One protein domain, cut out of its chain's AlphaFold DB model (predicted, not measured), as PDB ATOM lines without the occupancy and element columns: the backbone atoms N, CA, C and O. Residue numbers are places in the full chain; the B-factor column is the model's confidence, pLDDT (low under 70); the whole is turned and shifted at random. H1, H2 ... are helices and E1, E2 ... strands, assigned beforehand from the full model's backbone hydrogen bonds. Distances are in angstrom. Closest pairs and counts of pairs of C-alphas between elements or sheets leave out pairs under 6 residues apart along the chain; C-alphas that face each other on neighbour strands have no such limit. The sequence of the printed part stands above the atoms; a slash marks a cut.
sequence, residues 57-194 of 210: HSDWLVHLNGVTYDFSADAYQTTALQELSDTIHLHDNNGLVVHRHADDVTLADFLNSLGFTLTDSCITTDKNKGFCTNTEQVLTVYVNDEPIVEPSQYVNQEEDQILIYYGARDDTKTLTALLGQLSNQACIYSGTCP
ATOM      1  N   HIS A  57     135.300 -23.188 158.643       96.12
ATOM      2  CA  HIS A  57     135.060 -21.953 159.384       96.12
ATOM      3  C   HIS A  57     134.279 -20.954 158.540       96.12
ATOM      4  O   HIS A  57     134.620 -20.718 157.386       96.12
ATOM      5  N   SER A  58     133.271 -20.305 159.117       98.44
ATOM      6  CA  SER A  58     132.557 -19.201 158.458       98.44
ATOM      7  C   SER A  58     132.202 -18.100 159.448       98.44
ATOM      8  O   SER A  58     131.922 -18.381 160.613       98.44
ATOM      9  N   ASP A  59     132.176 -16.856 158.987       98.69
ATOM     10  CA  ASP A  59     131.748 -15.703 159.769       98.69
ATOM     11  C   ASP A  59     130.235 -15.487 159.639       98.69
ATOM     12  O   ASP A  59     129.628 -15.774 158.603       98.69
ATOM     13  N   TRP A  60     129.599 -14.932 160.672       98.62
ATOM     14  CA  TRP A  60     128.160 -14.682 160.609       98.62
ATOM     15  C   TRP A  60     127.662 -13.522 161.478       98.62
ATOM     16  O   TRP A  60     128.322 -13.063 162.411       98.62
ATOM     17  N   LEU A  61     126.459 -13.039 161.156       98.62
ATOM     18  CA  LEU A  61     125.726 -12.028 161.911       98.62
ATOM     19  C   LEU A  61     124.214 -12.232 161.763       98.62
ATOM     20  O   LEU A  61     123.704 -12.472 160.668       98.62
ATOM     21  N   VAL A  62     123.470 -12.054 162.858       98.69
ATOM     22  CA  VAL A  62     121.998 -12.075 162.847       98.69
ATOM     23  C   VAL A  62     121.451 -10.731 163.307       98.69
ATOM     24  O   VAL A  62     121.696 -10.298 164.435       98.69
ATOM     25  N   HIS A  63     120.664 -10.086 162.450       98.56
ATOM     26  CA  HIS A  63     119.994  -8.825 162.739       98.56
ATOM     27  C   HIS A  63     118.490  -8.935 162.492       98.56
ATOM     28  O   HIS A  63     118.040  -8.991 161.348       98.56
ATOM     29  N   LEU A  64     117.693  -8.923 163.563       98.44
ATOM     30  CA  LEU A  64     116.242  -9.087 163.489       98.44
ATOM     31  C   LEU A  64     115.530  -7.857 164.044       98.44
ATOM     32  O   LEU A  64     115.552  -7.589 165.246       98.44
ATOM     33  N   ASN A  65     114.841  -7.136 163.162       96.31
ATOM     34  CA  ASN A  65     113.964  -6.014 163.490       96.31
ATOM     35  C   ASN A  65     114.650  -4.942 164.360       96.31
ATOM     36  O   ASN A  65     114.126  -4.555 165.408       96.31
ATOM     37  N   GLY A  66     115.837  -4.495 163.942       96.38
ATOM     38  CA  GLY A  66     116.612  -3.467 164.640       96.38
ATOM     39  C   GLY A  66     117.513  -3.990 165.763       96.38
ATOM     40  O   GLY A  66     118.178  -3.187 166.413       96.38
ATOM     41  N   VAL A  67     117.553  -5.305 166.005       97.56
ATOM     42  CA  VAL A  67     118.375  -5.929 167.054       97.56
ATOM     43  C   VAL A  67     119.401  -6.865 166.432       97.56
ATOM     44  O   VAL A  67     119.027  -7.854 165.806       97.56
ATOM     45  N   THR A  68     120.687  -6.583 166.649       98.06
ATOM     46  CA  THR A  68     121.773  -7.532 166.369       98.06
ATOM     47  C   THR A  68     121.941  -8.469 167.561       98.06
ATOM     48  O   THR A  68     122.012  -8.003 168.699       98.06
ATOM     49  N   TYR A  69     121.961  -9.774 167.305       98.00
ATOM     50  CA  TYR A  69     122.103 -10.797 168.339       98.00
ATOM     51  C   TYR A  69     123.577 -11.015 168.670       98.00
ATOM     52  O   TYR A  69     124.424 -11.014 167.780       98.00
ATOM     53  N   ASP A  70     123.860 -11.197 169.958       97.56
ATOM     54  CA  ASP A  70     125.184 -11.530 170.469       97.56
ATOM     55  C   ASP A  70     125.222 -13.015 170.829       97.56
ATOM     56  O   ASP A  70     124.511 -13.463 171.736       97.56
ATOM     57  N   PHE A  71     126.046 -13.765 170.102       98.44
ATOM     58  CA  PHE A  71     126.202 -15.203 170.287       98.44
ATOM     59  C   PHE A  71     127.417 -15.581 171.140       98.44
ATOM     60  O   PHE A  71     127.664 -16.764 171.327       98.44
ATOM     61  N   SER A  72     128.148 -14.614 171.709       98.00
ATOM     62  CA  SER A  72     129.269 -14.883 172.631       98.00
ATOM     63  C   SER A  72     128.829 -15.407 174.006       98.00
ATOM     64  O   SER A  72     129.646 -15.920 174.775       98.00
ATOM     65  N   ALA A  73     127.539 -15.286 174.333       97.19
ATOM     66  CA  ALA A  73     126.977 -15.726 175.603       97.19
ATOM     67  C   ALA A  73     127.010 -17.256 175.758       97.19
ATOM     68  O   ALA A  73     126.667 -17.979 174.829       97.19
ATOM     69  N   ASP A  74     127.298 -17.737 176.973       96.00
ATOM     70  CA  ASP A  74     127.473 -19.164 177.303       96.00
ATOM     71  C   ASP A  74     126.337 -20.085 176.822       96.00
ATOM     72  O   ASP A  74     126.561 -21.256 176.536       96.00
ATOM     73  N   ALA A  75     125.108 -19.573 176.705       96.69
ATOM     74  CA  ALA A  75     123.960 -20.343 176.220       96.69
ATOM     75  C   ALA A  75     124.094 -20.815 174.757       96.69
ATOM     76  O   ALA A  75     123.369 -21.719 174.352       96.69
ATOM     77  N   TYR A  76     124.995 -20.208 173.981       97.94
ATOM     78  CA  TYR A  76     125.236 -20.512 172.567       97.94
ATOM     79  C   TYR A  76     126.606 -21.146 172.317       97.94
ATOM     80  O   TYR A  76     127.009 -21.289 171.168       97.94
ATOM     81  N   GLN A  77     127.336 -21.487 173.377       96.88
ATOM     82  CA  GLN A  77     128.740 -21.877 173.303       96.88
ATOM     83  C   GLN A  77     128.900 -23.344 173.701       96.88
ATOM     84  O   GLN A  77     128.483 -23.758 174.787       96.88
ATOM     85  N   THR A  78     129.517 -24.136 172.831       94.56
ATOM     86  CA  THR A  78     129.963 -25.486 173.160       94.56
ATOM     87  C   THR A  78     131.165 -25.402 174.103       94.56
ATOM     88  O   THR A  78     132.082 -24.608 173.918       94.56
ATOM     89  N   THR A  79     131.141 -26.220 175.153       91.38
ATOM     90  CA  THR A  79     132.203 -26.357 176.156       91.38
ATOM     91  C   THR A  79     132.335 -27.825 176.559       91.38
ATOM     92  O   THR A  79     131.484 -28.650 176.238       91.38
ATOM     93  N   ALA A  80     133.329 -28.157 177.387       87.25
ATOM     94  CA  ALA A  80     133.463 -29.501 177.961       87.25
ATOM     95  C   ALA A  80     132.257 -29.966 178.815       87.25
ATOM     96  O   ALA A  80     132.166 -31.145 179.153       87.25
ATOM     97  N   LEU A  81     131.357 -29.060 179.216       89.38
ATOM     98  CA  LEU A  81     130.178 -29.367 180.038       89.38
ATOM     99  C   LEU A  81     128.848 -29.198 179.288       89.38
ATOM    100  O   LEU A  81     127.802 -29.552 179.832       89.38
ATOM    101  N   GLN A  82     128.879 -28.643 178.077       91.25
ATOM    102  CA  GLN A  82     127.704 -28.332 177.270       91.25
ATOM    103  C   GLN A  82     128.059 -28.534 175.801       91.25
ATOM    104  O   GLN A  82     128.739 -27.699 175.221       91.25
ATOM    105  N   GLU A  83     127.579 -29.617 175.203       92.56
ATOM    106  CA  GLU A  83     127.657 -29.829 173.759       92.56
ATOM    107  C   GLU A  83     126.311 -29.444 173.145       92.56
ATOM    108  O   GLU A  83     125.284 -30.041 173.477       92.56
ATOM    109  N   LEU A  84     126.299 -28.402 172.309       94.88
ATOM    110  CA  LEU A  84     125.090 -27.991 171.584       94.88
ATOM    111  C   LEU A  84     124.919 -28.796 170.291       94.88
ATOM    112  O   LEU A  84     123.803 -29.154 169.922       94.88
ATOM    113  N   SER A  85     126.032 -29.088 169.622       94.44
ATOM    114  CA  SER A  85     126.121 -29.972 168.464       94.44
ATOM    115  C   SER A  85     127.579 -30.386 168.263       94.44
ATOM    116  O   SER A  85     128.487 -29.559 168.368       94.44
ATOM    117  N   ASP A  86     127.783 -31.666 167.966       91.62
ATOM    118  CA  ASP A  86     129.074 -32.283 167.649       91.62
ATOM    119  C   ASP A  86     129.542 -31.977 166.216       91.62
ATOM    120  O   ASP A  86     130.713 -32.140 165.886       91.62
ATOM    121  N   THR A  87     128.635 -31.509 165.355       92.75
ATOM    122  CA  THR A  87     128.887 -31.326 163.920       92.75
ATOM    123  C   THR A  87     128.873 -29.873 163.461       92.75
ATOM    124  O   THR A  87     129.423 -29.580 162.402       92.75
ATOM    125  N   ILE A  88     128.266 -28.950 164.215       95.69
ATOM    126  CA  ILE A  88     128.322 -27.510 163.925       95.69
ATOM    127  C   ILE A  88     128.091 -26.678 165.188       95.69
ATOM    128  O   ILE A  88     127.063 -26.821 165.848       95.69
ATOM    129  N   HIS A  89     129.020 -25.802 165.552       96.44
ATOM    130  CA  HIS A  89     128.922 -25.081 166.819       96.44
ATOM    131  C   HIS A  89     129.726 -23.776 166.847       96.44
ATOM    132  O   HIS A  89     130.409 -23.405 165.895       96.44
ATOM    133  N   LEU A  90     129.589 -23.076 167.974       97.31
ATOM    134  CA  LEU A  90     130.428 -21.965 168.411       97.31
ATOM    135  C   LEU A  90     131.141 -22.398 169.689       97.31
ATOM    136  O   LEU A  90     130.583 -23.189 170.453       97.31
ATOM    137  N   HIS A  91     132.324 -21.866 169.959       95.50
ATOM    138  CA  HIS A  91     133.044 -22.131 171.204       95.50
ATOM    139  C   HIS A  91     133.941 -20.943 171.597       95.50
ATOM    140  O   HIS A  91     134.003 -19.927 170.900       95.50
ATOM    141  N   ASP A  92     134.570 -21.029 172.773       94.62
ATOM    142  CA  ASP A  92     135.503 -20.026 173.313       94.62
ATOM    143  C   ASP A  92     134.933 -18.608 173.501       94.62
ATOM    144  O   ASP A  92     135.651 -17.605 173.445       94.62
ATOM    145  N   ASN A  93     133.619 -18.512 173.739       95.94
ATOM    146  CA  ASN A  93     132.877 -17.248 173.778       95.94
ATOM    147  C   ASN A  93     133.031 -16.436 172.477       95.94
ATOM    148  O   ASN A  93     132.775 -15.228 172.449       95.94
ATOM    149  N   ASN A  94     133.420 -17.091 171.384       97.00
ATOM    150  CA  ASN A  94     133.466 -16.497 170.070       97.00
ATOM    151  C   ASN A  94     132.108 -16.696 169.395       97.00
ATOM    152  O   ASN A  94     131.773 -17.767 168.900       97.00
ATOM    153  N   GLY A  95     131.304 -15.637 169.388       97.56
ATOM    154  CA  GLY A  95     130.017 -15.629 168.696       97.56
ATOM    155  C   GLY A  95     130.110 -15.346 167.196       97.56
ATOM    156  O   GLY A  95     129.065 -15.253 166.563       97.56
ATOM    157  N   LEU A  96     131.309 -15.138 166.641       98.00
ATOM    158  CA  LEU A  96     131.510 -14.617 165.284       98.00
ATOM    159  C   LEU A  96     131.924 -15.681 164.268       98.00
ATOM    160  O   LEU A  96     131.670 -15.485 163.085       98.00
ATOM    161  N   VAL A  97     132.543 -16.776 164.713       98.06
ATOM    162  CA  VAL A  97     133.062 -17.837 163.838       98.06
ATOM    163  C   VAL A  97     132.331 -19.135 164.136       98.06
ATOM    164  O   VAL A  97     132.341 -19.599 165.270       98.06
ATOM    165  N   VAL A  98     131.687 -19.685 163.111       98.12
ATOM    166  CA  VAL A  98     131.025 -20.990 163.126       98.12
ATOM    167  C   VAL A  98     132.027 -22.057 162.717       98.12
ATOM    168  O   VAL A  98     132.671 -21.905 161.680       98.12
ATOM    169  N   HIS A  99     132.085 -23.147 163.477       95.50
ATOM    170  CA  HIS A  99     132.879 -24.340 163.183       95.50
ATOM    171  C   HIS A  99     131.955 -25.460 162.735       95.50
ATOM    172  O   HIS A  99     131.029 -25.816 163.464       95.50
ATOM    173  N   ARG A 100     132.183 -26.026 161.548       94.44
ATOM    174  CA  ARG A 100     131.428 -27.178 161.039       94.44
ATOM    175  C   ARG A 100     132.337 -28.366 160.767       94.44
ATOM    176  O   ARG A 100     133.299 -28.241 160.017       94.44
ATOM    177  N   HIS A 101     131.939 -29.532 161.265       91.62
ATOM    178  CA  HIS A 101     132.686 -30.784 161.181       91.62
ATOM    179  C   HIS A 101     132.027 -31.882 160.319       91.62
ATOM    180  O   HIS A 101     132.404 -33.048 160.394       91.62
ATOM    181  N   ALA A 102     131.026 -31.544 159.495       90.75
ATOM    182  CA  ALA A 102     130.347 -32.488 158.597       90.75
ATOM    183  C   ALA A 102     129.819 -31.814 157.315       90.75
ATOM    184  O   ALA A 102     129.523 -30.622 157.327       90.75
ATOM    185  N   ASP A 103     129.708 -32.561 156.209       87.69
ATOM    186  CA  ASP A 103     129.351 -32.021 154.880       87.69
ATOM    187  C   ASP A 103     127.882 -31.581 154.770       87.69
ATOM    188  O   ASP A 103     127.588 -30.545 154.184       87.69
ATOM    189  N   ASP A 104     126.956 -32.348 155.348       89.00
ATOM    190  CA  ASP A 104     125.511 -32.195 155.117       89.00
ATOM    191  C   ASP A 104     124.791 -31.464 156.263       89.00
ATOM    192  O   ASP A 104     123.623 -31.731 156.549       89.00
ATOM    193  N   VAL A 105     125.488 -30.555 156.951       95.81
ATOM    194  CA  VAL A 105     124.915 -29.789 158.066       95.81
ATOM    195  C   VAL A 105     124.539 -28.394 157.601       95.81
ATOM    196  O   VAL A 105     125.386 -27.599 157.188       95.81
ATOM    197  N   THR A 106     123.243 -28.107 157.659       98.50
ATOM    198  CA  THR A 106     122.667 -26.878 157.120       98.50
ATOM    199  C   THR A 106     122.724 -25.722 158.119       98.50
ATOM    200  O   THR A 106     122.853 -25.899 159.333       98.50
ATOM    201  N   LEU A 107     122.525 -24.501 157.622       98.62
ATOM    202  CA  LEU A 107     122.330 -23.306 158.438       98.62
ATOM    203  C   LEU A 107     121.104 -23.438 159.359       98.62
ATOM    204  O   LEU A 107     121.091 -22.876 160.455       98.62
ATOM    205  N   ALA A 108     120.081 -24.194 158.943       98.62
ATOM    206  CA  ALA A 108     118.953 -24.510 159.811       98.62
ATOM    207  C   ALA A 108     119.362 -25.440 160.960       98.62
ATOM    208  O   ALA A 108     118.956 -25.184 162.090       98.62
ATOM    209  N   ASP A 109     120.181 -26.465 160.709       98.56
ATOM    210  CA  ASP A 109     120.697 -27.359 161.756       98.56
ATOM    211  C   ASP A 109     121.553 -26.598 162.773       98.56
ATOM    212  O   ASP A 109     121.375 -26.771 163.980       98.56
ATOM    213  N   PHE A 110     122.402 -25.680 162.296       98.62
ATOM    214  CA  PHE A 110     123.162 -24.776 163.160       98.62
ATOM    215  C   PHE A 110     122.257 -23.920 164.044       98.62
ATOM    216  O   PHE A 110     122.401 -23.901 165.261       98.62
ATOM    217  N   LEU A 111     121.275 -23.231 163.465       98.75
ATOM    218  CA  LEU A 111     120.362 -22.409 164.260       98.75
ATOM    219  C   LEU A 111     119.527 -23.252 165.231       98.75
ATOM    220  O   LEU A 111     119.287 -22.814 166.357       98.75
ATOM    221  N   ASN A 112     119.130 -24.463 164.835       98.69
ATOM    222  CA  ASN A 112     118.428 -25.402 165.706       98.69
ATOM    223  C   ASN A 112     119.276 -25.805 166.923       98.69
ATOM    224  O   ASN A 112     118.723 -25.883 168.021       98.69
ATOM    225  N   SER A 113     120.595 -25.999 166.772       98.19
ATOM    226  CA  SER A 113     121.486 -26.304 167.907       98.19
ATOM    227  C   SER A 113     121.559 -25.155 168.922       98.19
ATOM    228  O   SER A 113     121.702 -25.389 170.121       98.19
ATOM    229  N   LEU A 114     121.347 -23.916 168.466       98.62
ATOM    230  CA  LEU A 114     121.271 -22.711 169.301       98.62
ATOM    231  C   LEU A 114     119.855 -22.421 169.844       98.62
ATOM    232  O   LEU A 114     119.633 -21.399 170.497       98.62
ATOM    233  N   GLY A 115     118.875 -23.287 169.566       98.38
ATOM    234  CA  GLY A 115     117.476 -23.120 169.975       98.38
ATOM    235  C   GLY A 115     116.650 -22.184 169.086       98.38
ATOM    236  O   GLY A 115     115.516 -21.853 169.433       98.38
ATOM    237  N   PHE A 116     117.189 -21.754 167.948       98.75
ATOM    238  CA  PHE A 116     116.464 -21.014 166.918       98.75
ATOM    239  C   PHE A 116     115.793 -21.995 165.945       98.75
ATOM    240  O   PHE A 116     115.994 -23.200 165.998       98.75
ATOM    241  N   THR A 117     114.965 -21.495 165.035       98.75
ATOM    242  CA  THR A 117     114.441 -22.291 163.917       98.75
ATOM    243  C   THR A 117     114.412 -21.435 162.669       98.75
ATOM    244  O   THR A 117     113.812 -20.359 162.690       98.75
ATOM    245  N   LEU A 118     115.026 -21.912 161.587       98.75
ATOM    246  CA  LEU A 118     115.075 -21.229 160.297       98.75
ATOM    247  C   LEU A 118     114.264 -21.986 159.245       98.75
ATOM    248  O   LEU A 118     114.412 -23.192 159.065       98.75
ATOM    249  N   THR A 119     113.433 -21.251 158.517       98.50
ATOM    250  CA  THR A 119     112.833 -21.669 157.247       98.50
ATOM    251  C   THR A 119     113.212 -20.657 156.169       98.50
ATOM    252  O   THR A 119     113.768 -19.600 156.471       98.50
ATOM    253  N   ASP A 120     112.846 -20.910 154.914       98.19
ATOM    254  CA  ASP A 120     113.180 -20.000 153.807       98.19
ATOM    255  C   ASP A 120     112.514 -18.616 153.906       98.19
ATOM    256  O   ASP A 120     112.839 -17.698 153.159       98.19
ATOM    257  N   SER A 121     111.559 -18.440 154.825       97.94
ATOM    258  CA  SER A 121     110.828 -17.177 154.986       97.94
ATOM    259  C   SER A 121     110.575 -16.761 156.434       97.94
ATOM    260  O   SER A 121     109.966 -15.712 156.651       97.94
ATOM    261  N   CYS A 122     111.025 -17.538 157.420       98.62
ATOM    262  CA  CYS A 122     110.847 -17.238 158.835       98.62
ATOM    263  C   CYS A 122     112.074 -17.630 159.659       98.62
ATOM    264  O   CYS A 122     112.678 -18.672 159.428       98.62
ATOM    265  N   ILE A 123     112.366 -16.844 160.692       98.75
ATOM    266  CA  ILE A 123     113.261 -17.237 161.780       98.75
ATOM    267  C   ILE A 123     112.526 -17.110 163.114       98.75
ATOM    268  O   ILE A 123     111.865 -16.105 163.377       98.75
ATOM    269  N   THR A 124     112.615 -18.138 163.951       98.75
ATOM    270  CA  THR A 124     112.110 -18.130 165.329       98.75
ATOM    271  C   THR A 124     113.290 -18.147 166.284       98.75
ATOM    272  O   THR A 124     114.215 -18.928 166.091       98.75
ATOM    273  N   THR A 125     113.279 -17.271 167.284       98.69
ATOM    274  CA  THR A 125     114.373 -17.174 168.257       98.69
ATOM    275  C   THR A 125     114.282 -18.230 169.351       98.69
ATOM    276  O   THR A 125     113.206 -18.770 169.609       98.69
ATOM    277  N   ASP A 126     115.375 -18.403 170.090       97.56
ATOM    278  CA  ASP A 126     115.478 -19.172 171.341       97.56
ATOM    279  C   ASP A 126     114.456 -18.771 172.430       97.56
ATOM    280  O   ASP A 126     114.205 -19.503 173.390       97.56
ATOM    281  N   LYS A 127     113.834 -17.594 172.292       97.50
ATOM    282  CA  LYS A 127     112.737 -17.096 173.140       97.50
ATOM    283  C   LYS A 127     111.355 -17.225 172.493       97.50
ATOM    284  O   LYS A 127     110.415 -16.567 172.938       97.50
ATOM    285  N   ASN A 128     111.213 -18.071 171.474       97.56
ATOM    286  CA  ASN A 128     109.971 -18.333 170.740       97.56
ATOM    287  C   ASN A 128     109.369 -17.091 170.058       97.56
ATOM    288  O   ASN A 128     108.150 -16.989 169.894       97.56
ATOM    289  N   LYS A 129     110.204 -16.123 169.659       98.25
ATOM    290  CA  LYS A 129     109.755 -14.957 168.889       98.25
ATOM    291  C   LYS A 129     109.968 -15.207 167.398       98.25
ATOM    292  O   LYS A 129     111.103 -15.369 166.969       98.25
ATOM    293  N   GLY A 130     108.885 -15.215 166.623       98.25
ATOM    294  CA  GLY A 130     108.923 -15.424 165.172       98.25
ATOM    295  C   GLY A 130     109.045 -14.124 164.373       98.25
ATOM    296  O   GLY A 130     108.366 -13.138 164.665       98.25
ATOM    297  N   PHE A 131     109.869 -14.153 163.330       98.56
ATOM    298  CA  PHE A 131     110.063 -13.092 162.349       98.56
ATOM    299  C   PHE A 131     109.884 -13.677 160.949       98.56
ATOM    300  O   PHE A 131     110.771 -14.348 160.430       98.56
ATOM    301  N   CYS A 132     108.708 -13.453 160.364       98.38
ATOM    302  CA  CYS A 132     108.317 -14.021 159.077       98.38
ATOM    303  C   CYS A 132     108.144 -12.939 158.017       98.38
ATOM    304  O   CYS A 132     107.576 -11.872 158.291       98.38
ATOM    305  N   THR A 133     108.611 -13.231 156.803       98.31
ATOM    306  CA  THR A 133     108.408 -12.399 155.619       98.31
ATOM    307  C   THR A 133     106.919 -12.128 155.413       98.31
ATOM    308  O   THR A 133     106.090 -13.035 155.418       98.31
ATOM    309  N   ASN A 134     106.578 -10.859 155.215       96.56
ATOM    310  CA  ASN A 134     105.223 -10.388 154.950       96.56
ATOM    311  C   ASN A 134     105.256  -9.222 153.941       96.56
ATOM    312  O   ASN A 134     106.224  -9.057 153.196       96.56
ATOM    313  N   THR A 135     104.187  -8.433 153.850       95.81
ATOM    314  CA  THR A 135     104.102  -7.312 152.900       95.81
ATOM    315  C   THR A 135     105.071  -6.169 153.208       95.81
ATOM    316  O   THR A 135     105.528  -5.510 152.281       95.81
ATOM    317  N   GLU A 136     105.405  -5.948 154.475       94.00
ATOM    318  CA  GLU A 136     106.209  -4.814 154.949       94.00
ATOM    319  C   GLU A 136     107.658  -5.218 155.247       94.00
ATOM    320  O   GLU A 136     108.594  -4.483 154.935       94.00
ATOM    321  N   GLN A 137     107.844  -6.407 155.820       97.25
ATOM    322  CA  GLN A 137     109.137  -6.905 156.281       97.25
ATOM    323  C   GLN A 137     109.542  -8.182 155.544       97.25
ATOM    324  O   GLN A 137     108.697  -8.963 155.098       97.25
ATOM    325  N   VAL A 138     110.845  -8.400 155.416       97.69
ATOM    326  CA  VAL A 138     111.430  -9.557 154.738       97.69
ATOM    327  C   VAL A 138     112.528 -10.166 155.594       97.69
ATOM    328  O   VAL A 138     113.315  -9.436 156.192       97.69
ATOM    329  N   LEU A 139     112.548 -11.496 155.648       98.50
ATOM    330  CA  LEU A 139     113.717 -12.276 156.019       98.50
ATOM    331  C   LEU A 139     114.542 -12.519 154.753       98.50
ATOM    332  O   LEU A 139     114.032 -13.112 153.802       98.50
ATOM    333  N   THR A 140     115.795 -12.088 154.763       97.94
ATOM    334  CA  THR A 140     116.766 -12.349 153.699       97.94
ATOM    335  C   THR A 140     118.050 -12.855 154.333       97.94
ATOM    336  O   THR A 140     118.503 -12.304 155.337       97.94
ATOM    337  N   VAL A 141     118.650 -13.882 153.736       98.56
ATOM    338  CA  VAL A 141     120.000 -14.325 154.088       98.56
ATOM    339  C   VAL A 141     120.939 -13.944 152.959       98.56
ATOM    340  O   VAL A 141     120.628 -14.204 151.797       98.56
ATOM    341  N   TYR A 142     122.054 -13.317 153.312       98.50
ATOM    342  CA  TYR A 142     123.138 -12.980 152.402       98.50
ATOM    343  C   TYR A 142     124.334 -13.866 152.709       98.50
ATOM    344  O   TYR A 142     124.660 -14.072 153.877       98.50
ATOM    345  N   VAL A 143     124.978 -14.355 151.660       98.62
ATOM    346  CA  VAL A 143     126.242 -15.082 151.711       98.62
ATOM    347  C   VAL A 143     127.196 -14.335 150.799       98.62
ATOM    348  O   VAL A 143     126.920 -14.204 149.607       98.62
ATOM    349  N   ASN A 144     128.289 -13.815 151.356       97.81
ATOM    350  CA  ASN A 144     129.278 -13.027 150.616       97.81
ATOM    351  C   ASN A 144     128.618 -11.882 149.821       97.81
ATOM    352  O   ASN A 144     128.782 -11.771 148.607       97.81
ATOM    353  N   ASP A 145     127.817 -11.071 150.522       96.44
ATOM    354  CA  ASP A 145     127.029  -9.937 150.007       96.44
ATOM    355  C   ASP A 145     125.893 -10.275 149.017       96.44
ATOM    356  O   ASP A 145     125.129  -9.383 148.636       96.44
ATOM    357  N   GLU A 146     125.691 -11.546 148.658       97.25
ATOM    358  CA  GLU A 146     124.661 -11.977 147.706       97.25
ATOM    359  C   GLU A 146     123.495 -12.701 148.405       97.25
ATOM    360  O   GLU A 146     123.718 -13.594 149.227       97.25
ATOM    361  N   PRO A 147     122.225 -12.354 148.115       96.94
ATOM    362  CA  PRO A 147     121.079 -13.002 148.741       96.94
ATOM    363  C   PRO A 147     120.858 -14.426 148.209       96.94
ATOM    364  O   PRO A 147     120.922 -14.670 147.003       96.94
ATOM    365  N   ILE A 148     120.491 -15.350 149.099       97.94
ATOM    366  CA  ILE A 148     120.173 -16.747 148.759       97.94
ATOM    367  C   ILE A 148     118.676 -17.056 148.913       97.94
ATOM    368  O   ILE A 148     117.961 -16.394 149.666       97.94
ATOM    369  N   VAL A 149     118.187 -18.061 148.176       95.88
ATOM    370  CA  VAL A 149     116.746 -18.383 148.082       95.88
ATOM    371  C   VAL A 149     116.292 -19.417 149.114       95.88
ATOM    372  O   VAL A 149     115.199 -19.284 149.655       95.88
ATOM    373  N   GLU A 150     117.119 -20.425 149.396       97.50
ATOM    374  CA  GLU A 150     116.780 -21.556 150.274       97.50
ATOM    375  C   GLU A 150     117.727 -21.595 151.484       97.50
ATOM    376  O   GLU A 150     118.532 -22.517 151.630       97.50
ATOM    377  N   PRO A 151     117.701 -20.567 152.356       97.94
ATOM    378  CA  PRO A 151     118.648 -20.471 153.457       97.94
ATOM    379  C   PRO A 151     118.513 -21.609 154.468       97.94
ATOM    380  O   PRO A 151     119.472 -21.890 155.177       97.94
ATOM    381  N   SER A 152     117.364 -22.289 154.533       98.12
ATOM    382  CA  SER A 152     117.207 -23.447 155.416       98.12
ATOM    383  C   SER A 152     117.989 -24.679 154.954       98.12
ATOM    384  O   SER A 152     118.259 -25.552 155.768       98.12
ATOM    385  N   GLN A 153     118.349 -24.756 153.670       98.31
ATOM    386  CA  GLN A 153     119.102 -25.868 153.077       98.31
ATOM    387  C   GLN A 153     120.564 -25.507 152.800       98.31
ATOM    388  O   GLN A 153     121.332 -26.331 152.309       98.31
ATOM    389  N   TYR A 154     120.950 -24.262 153.067       98.50
ATOM    390  CA  TYR A 154     122.285 -23.784 152.769       98.50
ATOM    391  C   TYR A 154     123.319 -24.389 153.723       98.50
ATOM    392  O   TYR A 154     123.093 -24.478 154.927       98.50
ATOM    393  N   VAL A 155     124.458 -24.778 153.161       98.19
ATOM    394  CA  VAL A 155     125.590 -25.429 153.824       98.19
ATOM    395  C   VAL A 155     126.786 -24.485 153.670       98.19
ATOM    396  O   VAL A 155     127.263 -24.275 152.552       98.19
ATOM    397  N   ASN A 156     127.247 -23.888 154.775       96.69
ATOM    398  CA  ASN A 156     128.311 -22.870 154.786       96.69
ATOM    399  C   ASN A 156     129.626 -23.368 154.150       96.69
ATOM    400  O   ASN A 156     129.945 -24.550 154.188       96.69
ATOM    401  N   GLN A 157     130.399 -22.509 153.510       96.06
ATOM    402  CA  GLN A 157     131.710 -22.865 152.965       96.06
ATOM    403  C   GLN A 157     132.812 -22.143 153.734       96.06
ATOM    404  O   GLN A 157     132.536 -21.269 154.558       96.06
ATOM    405  N   GLU A 158     134.055 -22.553 153.479       95.19
ATOM    406  CA  GLU A 158     135.226 -21.935 154.099       95.19
ATOM    407  C   GLU A 158     135.218 -20.424 153.864       95.19
ATOM    408  O   GLU A 158     135.091 -19.971 152.727       95.19
ATOM    409  N   GLU A 159     135.358 -19.670 154.951       96.38
ATOM    410  CA  GLU A 159     135.397 -18.208 154.999       96.38
ATOM    411  C   GLU A 159     134.138 -17.484 154.506       96.38
ATOM    412  O   GLU A 159     134.174 -16.265 154.320       96.38
ATOM    413  N   ASP A 160     133.012 -18.182 154.336       98.50
ATOM    414  CA  ASP A 160     131.760 -17.514 153.991       98.50
ATOM    415  C   ASP A 160     131.387 -16.472 155.055       98.50
ATOM    416  O   ASP A 160     131.513 -16.709 156.257       98.50
ATOM    417  N   GLN A 161     130.883 -15.322 154.605       98.69
ATOM    418  CA  GLN A 161     130.326 -14.284 155.465       98.69
ATOM    419  C   GLN A 161     128.801 -14.291 155.346       98.69
ATOM    420  O   GLN A 161     128.245 -13.966 154.292       98.69
ATOM    421  N   ILE A 162     128.118 -14.659 156.429       98.81
ATOM    422  CA  ILE A 162     126.676 -14.926 156.424       98.81
ATOM    423  C   ILE A 162     125.925 -13.852 157.217       98.81
ATOM    424  O   ILE A 162     126.089 -13.726 158.428       98.81
ATOM    425  N   LEU A 163     125.020 -13.115 156.574       98.75
ATOM    426  CA  LEU A 163     124.098 -12.195 157.251       98.75
ATOM    427  C   LEU A 163     122.669 -12.725 157.190       98.75
ATOM    428  O   LEU A 163     122.082 -12.800 156.114       98.75
ATOM    429  N   ILE A 164     122.063 -12.977 158.349       98.75
ATOM    430  CA  ILE A 164     120.620 -13.207 158.476       98.75
ATOM    431  C   ILE A 164     119.958 -11.892 158.870       98.75
ATOM    432  O   ILE A 164     120.117 -11.407 159.992       98.75
ATOM    433  N   TYR A 165     119.192 -11.316 157.951       98.62
ATOM    434  CA  TYR A 165     118.538 -10.028 158.130       98.62
ATOM    435  C   TYR A 165     117.017 -10.177 158.117       98.62
ATOM    436  O   TYR A 165     116.443 -10.724 157.178       98.62
ATOM    437  N   TYR A 166     116.352  -9.621 159.129       98.56
ATOM    438  CA  TYR A 166     114.917  -9.370 159.102       98.56
ATOM    439  C   TYR A 166     114.622  -7.889 159.315       98.56
ATOM    440  O   TYR A 166     114.929  -7.334 160.372       98.56
ATOM    441  N   GLY A 167     113.954  -7.256 158.355       97.62
ATOM    442  CA  GLY A 167     113.571  -5.851 158.464       97.62
ATOM    443  C   GLY A 167     112.803  -5.344 157.252       97.62
ATOM    444  O   GLY A 167     112.244  -6.130 156.487       97.62
ATOM    445  N   ALA A 168     112.729  -4.021 157.095       96.44
ATOM    446  CA  ALA A 168     112.044  -3.415 155.956       96.44
ATOM    447  C   ALA A 168     112.750  -3.776 154.640       96.44
ATOM    448  O   ALA A 168     113.981  -3.848 154.578       96.44
ATOM    449  N   ARG A 169     111.953  -4.008 153.590       92.25
ATOM    450  CA  ARG A 169     112.419  -4.475 152.270       92.25
ATOM    451  C   ARG A 169     113.372  -3.504 151.571       92.25
ATOM    452  O   ARG A 169     114.171  -3.930 150.746       92.25
ATOM    453  N   ASP A 170     113.263  -2.220 151.873       91.62
ATOM    454  CA  ASP A 170     113.984  -1.117 151.241       91.62
ATOM    455  C   ASP A 170     115.003  -0.441 152.173       91.62
ATOM    456  O   ASP A 170     115.590   0.582 151.805       91.62
ATOM    457  N   ASP A 171     115.285  -1.026 153.345       93.81
ATOM    458  CA  ASP A 171     116.288  -0.518 154.291       93.81
ATOM    459  C   ASP A 171     117.727  -0.850 153.860       93.81
ATOM    460  O   ASP A 171     118.511  -1.536 154.520       93.81
ATOM    461  N   THR A 172     118.081  -0.321 152.696       92.50
ATOM    462  CA  THR A 172     119.400  -0.447 152.072       92.50
ATOM    463  C   THR A 172     120.513   0.140 152.938       92.50
ATOM    464  O   THR A 172     121.645  -0.344 152.900       92.50
ATOM    465  N   LYS A 173     120.207   1.164 153.745       96.06
ATOM    466  CA  LYS A 173     121.182   1.824 154.617       96.06
ATOM    467  C   LYS A 173     121.608   0.907 155.758       96.06
ATOM    468  O   LYS A 173     122.809   0.755 155.976       96.06
ATOM    469  N   THR A 174     120.652   0.322 156.481       96.06
ATOM    470  CA  THR A 174     120.963  -0.629 157.553       96.06
ATOM    471  C   THR A 174     121.652  -1.855 156.976       96.06
ATOM    472  O   THR A 174     122.696  -2.244 157.488       96.06
ATOM    473  N   LEU A 175     121.147  -2.394 155.861       95.44
ATOM    474  CA  LEU A 175     121.756  -3.541 155.191       95.44
ATOM    475  C   LEU A 175     123.233  -3.297 154.841       95.44
ATOM    476  O   LEU A 175     124.088  -4.079 155.237       95.44
ATOM    477  N   THR A 176     123.553  -2.181 154.178       96.00
ATOM    478  CA  THR A 176     124.943  -1.836 153.817       96.00
ATOM    479  C   THR A 176     125.837  -1.717 155.055       96.00
ATOM    480  O   THR A 176     126.987  -2.149 155.044       96.00
ATOM    481  N   ALA A 177     125.316  -1.138 156.141       97.38
ATOM    482  CA  ALA A 177     126.065  -1.006 157.386       97.38
ATOM    483  C   ALA A 177     126.314  -2.357 158.075       97.38
ATOM    484  O   ALA A 177     127.347  -2.504 158.722       97.38
ATOM    485  N   LEU A 178     125.382  -3.308 157.963       97.94
ATOM    486  CA  LEU A 178     125.506  -4.654 158.527       97.94
ATOM    487  C   LEU A 178     126.480  -5.521 157.731       97.94
ATOM    488  O   LEU A 178     127.325  -6.168 158.337       97.94
ATOM    489  N   LEU A 179     126.414  -5.484 156.397       95.69
ATOM    490  CA  LEU A 179     127.369  -6.198 155.543       95.69
ATOM    491  C   LEU A 179     128.808  -5.732 155.823       95.69
ATOM    492  O   LEU A 179     129.702  -6.546 156.007       95.69
ATOM    493  N   GLY A 180     129.017  -4.424 156.015       95.56
ATOM    494  CA  GLY A 180     130.319  -3.885 156.426       95.56
ATOM    495  C   GLY A 180     130.740  -4.183 157.876       95.56
ATOM    496  O   GLY A 180     131.868  -3.862 158.243       95.56
ATOM    497  N   GLN A 181     129.852  -4.736 158.710       95.56
ATOM    498  CA  GLN A 181     130.146  -5.158 160.088       95.56
ATOM    499  C   GLN A 181     130.448  -6.652 160.209       95.56
ATOM    500  O   GLN A 181     130.933  -7.059 161.265       95.56
ATOM    501  N   LEU A 182     130.163  -7.455 159.177       96.75
ATOM    502  CA  LEU A 182     130.519  -8.869 159.173       96.75
ATOM    503  C   LEU A 182     132.020  -9.012 159.423       96.75
ATOM    504  O   LEU A 182     132.849  -8.339 158.802       96.75
ATOM    505  N   SER A 183     132.364  -9.881 160.367       97.06
ATOM    506  CA  SER A 183     133.751 -10.244 160.590       97.06
ATOM    507  C   SER A 183     134.289 -11.027 159.398       97.06
ATOM    508  O   SER A 183     133.556 -11.533 158.554       97.06
ATOM    509  N   ASN A 184     135.610 -11.083 159.327       96.62
ATOM    510  CA  ASN A 184     136.364 -11.953 158.434       96.62
ATOM    511  C   ASN A 184     137.403 -12.718 159.268       96.62
ATOM    512  O   ASN A 184     138.593 -12.726 158.939       96.62
ATOM    513  N   GLN A 185     136.997 -13.184 160.452       96.94
ATOM    514  CA  GLN A 185     137.868 -13.882 161.389       96.94
ATOM    515  C   GLN A 185     138.024 -15.353 161.026       96.94
ATOM    516  O   GLN A 185     139.053 -15.908 161.399       96.94
ATOM    517  N   ALA A 186     137.096 -15.946 160.264       96.50
ATOM    518  CA  ALA A 186     137.180 -17.329 159.804       96.50
ATOM    519  C   ALA A 186     138.549 -17.633 159.186       96.50
ATOM    520  O   ALA A 186     139.184 -18.583 159.614       96.50
ATOM    521  N   CYS A 187     139.097 -16.746 158.346       95.69
ATOM    522  CA  CYS A 187     140.412 -16.949 157.721       95.69
ATOM    523  C   CYS A 187     141.570 -17.173 158.717       95.69
ATOM    524  O   CYS A 187     142.575 -17.802 158.374       95.69
ATOM    525  N   ILE A 188     141.469 -16.638 159.946       94.00
ATOM    526  CA  ILE A 188     142.479 -16.855 160.994       94.00
ATOM    527  C   ILE A 188     142.413 -18.317 161.426       94.00
ATOM    528  O   ILE A 188     143.456 -18.957 161.505       94.00
ATOM    529  N   TYR A 189     141.201 -18.828 161.645       91.75
ATOM    530  CA  TYR A 189     140.916 -20.213 162.016       91.75
ATOM    531  C   TYR A 189     141.213 -21.199 160.873       91.75
ATOM    532  O   TYR A 189     141.816 -22.244 161.105       91.75
ATOM    533  N   SER A 190     140.935 -20.817 159.626       90.06
ATOM    534  CA  SER A 190     141.293 -21.576 158.415       90.06
ATOM    535  C   SER A 190     142.804 -21.619 158.147       90.06
ATOM    536  O   SER A 190     143.296 -22.452 157.380       90.06
ATOM    537  N   GLY A 191     143.568 -20.695 158.744       88.75
ATOM    538  CA  GLY A 191     145.003 -20.519 158.499       88.75
ATOM    539  C   GLY A 191     145.334 -19.910 157.129       88.75
ATOM    540  O   GLY A 191     146.479 -19.978 156.677       88.75
ATOM    541  N   THR A 192     144.353 -19.315 156.456       90.44
ATOM    542  CA  THR A 192     144.476 -18.750 155.104       90.44
ATOM    543  C   THR A 192     144.928 -17.290 155.103       90.44
ATOM    544  O   THR A 192     145.419 -16.810 154.081       90.44
ATOM    545  N   CYS A 193     144.857 -16.603 156.251       93.50
ATOM    546  CA  CYS A 193     145.377 -15.245 156.449       93.50
ATOM    547  C   CYS A 193     146.464 -15.183 157.551       93.50
ATOM    548  O   CYS A 193     146.288 -14.525 158.583       93.50
ATOM    549  N   PRO A 194     147.618 -15.861 157.374       92.12
ATOM    550  CA  PRO A 194     148.657 -15.989 158.404       92.12
ATOM    551  C   PRO A 194     149.278 -14.651 158.832       92.12
ATOM    552  O   PRO A 194     149.812 -14.522 159.934       92.12
TER     553      PRO A 194
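Overview. This is residues 57 to 194 of the 210 residues of an uncharacterized protein of bacterium (UniProt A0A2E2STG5). A strongly twisted sheet of five strands has two short helices, H2 and H3, over one face; on its other side lie helix H1 and a small separate hairpin, E3 and E4. Long loops, among them residues 65 to 96, make up much of the rest. The printed part has 138 residues with three named helices and seven named strands, in the order E1 E2 H1 E3 E4 E5 E6 E7 H2 H3. The large sheet is mixed, in the order E2 E1 E7 E5 E6, and the class is mixed, helices and strands, with under half of the residues, 56 of 138, in named elements. The whole is compact, with a radius of gyration of the C-alphas of 14.3 A and spans of 43 by 34 by 26 A.

Along the chain. Find C-alpha 57 at (135.060, -21.953, 159.384); from there E1 runs 23.2 A to residue 64. Beside it look for E7, residues 161 to 168, 21.3 A long, then E5, residues 137 to 143, 19.5 A. The sheet's edge strands are E2, residues 97 to 100, and E6, residues 146 to 148. The small hairpin is E3, residues 122 to 124, and E4, residues 130 to 132. H1 is residues 107 to 113, 10.0 A, and H2 is residues 172 to 179, 10.4 A. H3, residues 186 to 190, ends at C-alpha 190, (141.293, -21.576, 158.415).

Arrangement. Start at E1 and E7, parallel at 9 degrees, with N 61 and O 162 2.8 A apart. E7 and E5 are antiparallel at 168 degrees; look at N 140 and O 165, 2.8 A. E5 and E6 form a hairpin, with N 143 and O 146 at 2.8 A. E2 and E1, also a hairpin, have N 98 and O 58 at 2.8 A. H2 is on the sheet at a height of 8.9 A, over E7, and runs along the strands at 24 degrees to E7 on the local plane; the closest C-alphas of the two, Leu 163 and Leu 179, are 7.0 A apart. H3 is on the same face, at a height of 7.0 A; its closest C-alpha to E1 is Ala 186, 5.1 A from that of His 57. H1 is not on the sheet, but only just, with 4 pairs of C-alphas within 10 A. In the hairpin of E3 and E4, N 131 and O 123 are 2.8 A apart; the closest C-alphas of E4 and E5, Cys 132 and Leu 139, are 6.4 A apart. In H1, H2 and H3 every O i to N i+4 pair is within hydrogen-bond range.

Size, cuts and confidence. The two C-alphas farthest apart, Thr 135 and Pro 194, are 45.7 A apart. The printed part has no cut. The links E1 to E2, of 32 residues, and E6 to E7, of 12, are long. The mean pLDDT of the printed part is 96.4, and no printed residue is under 70.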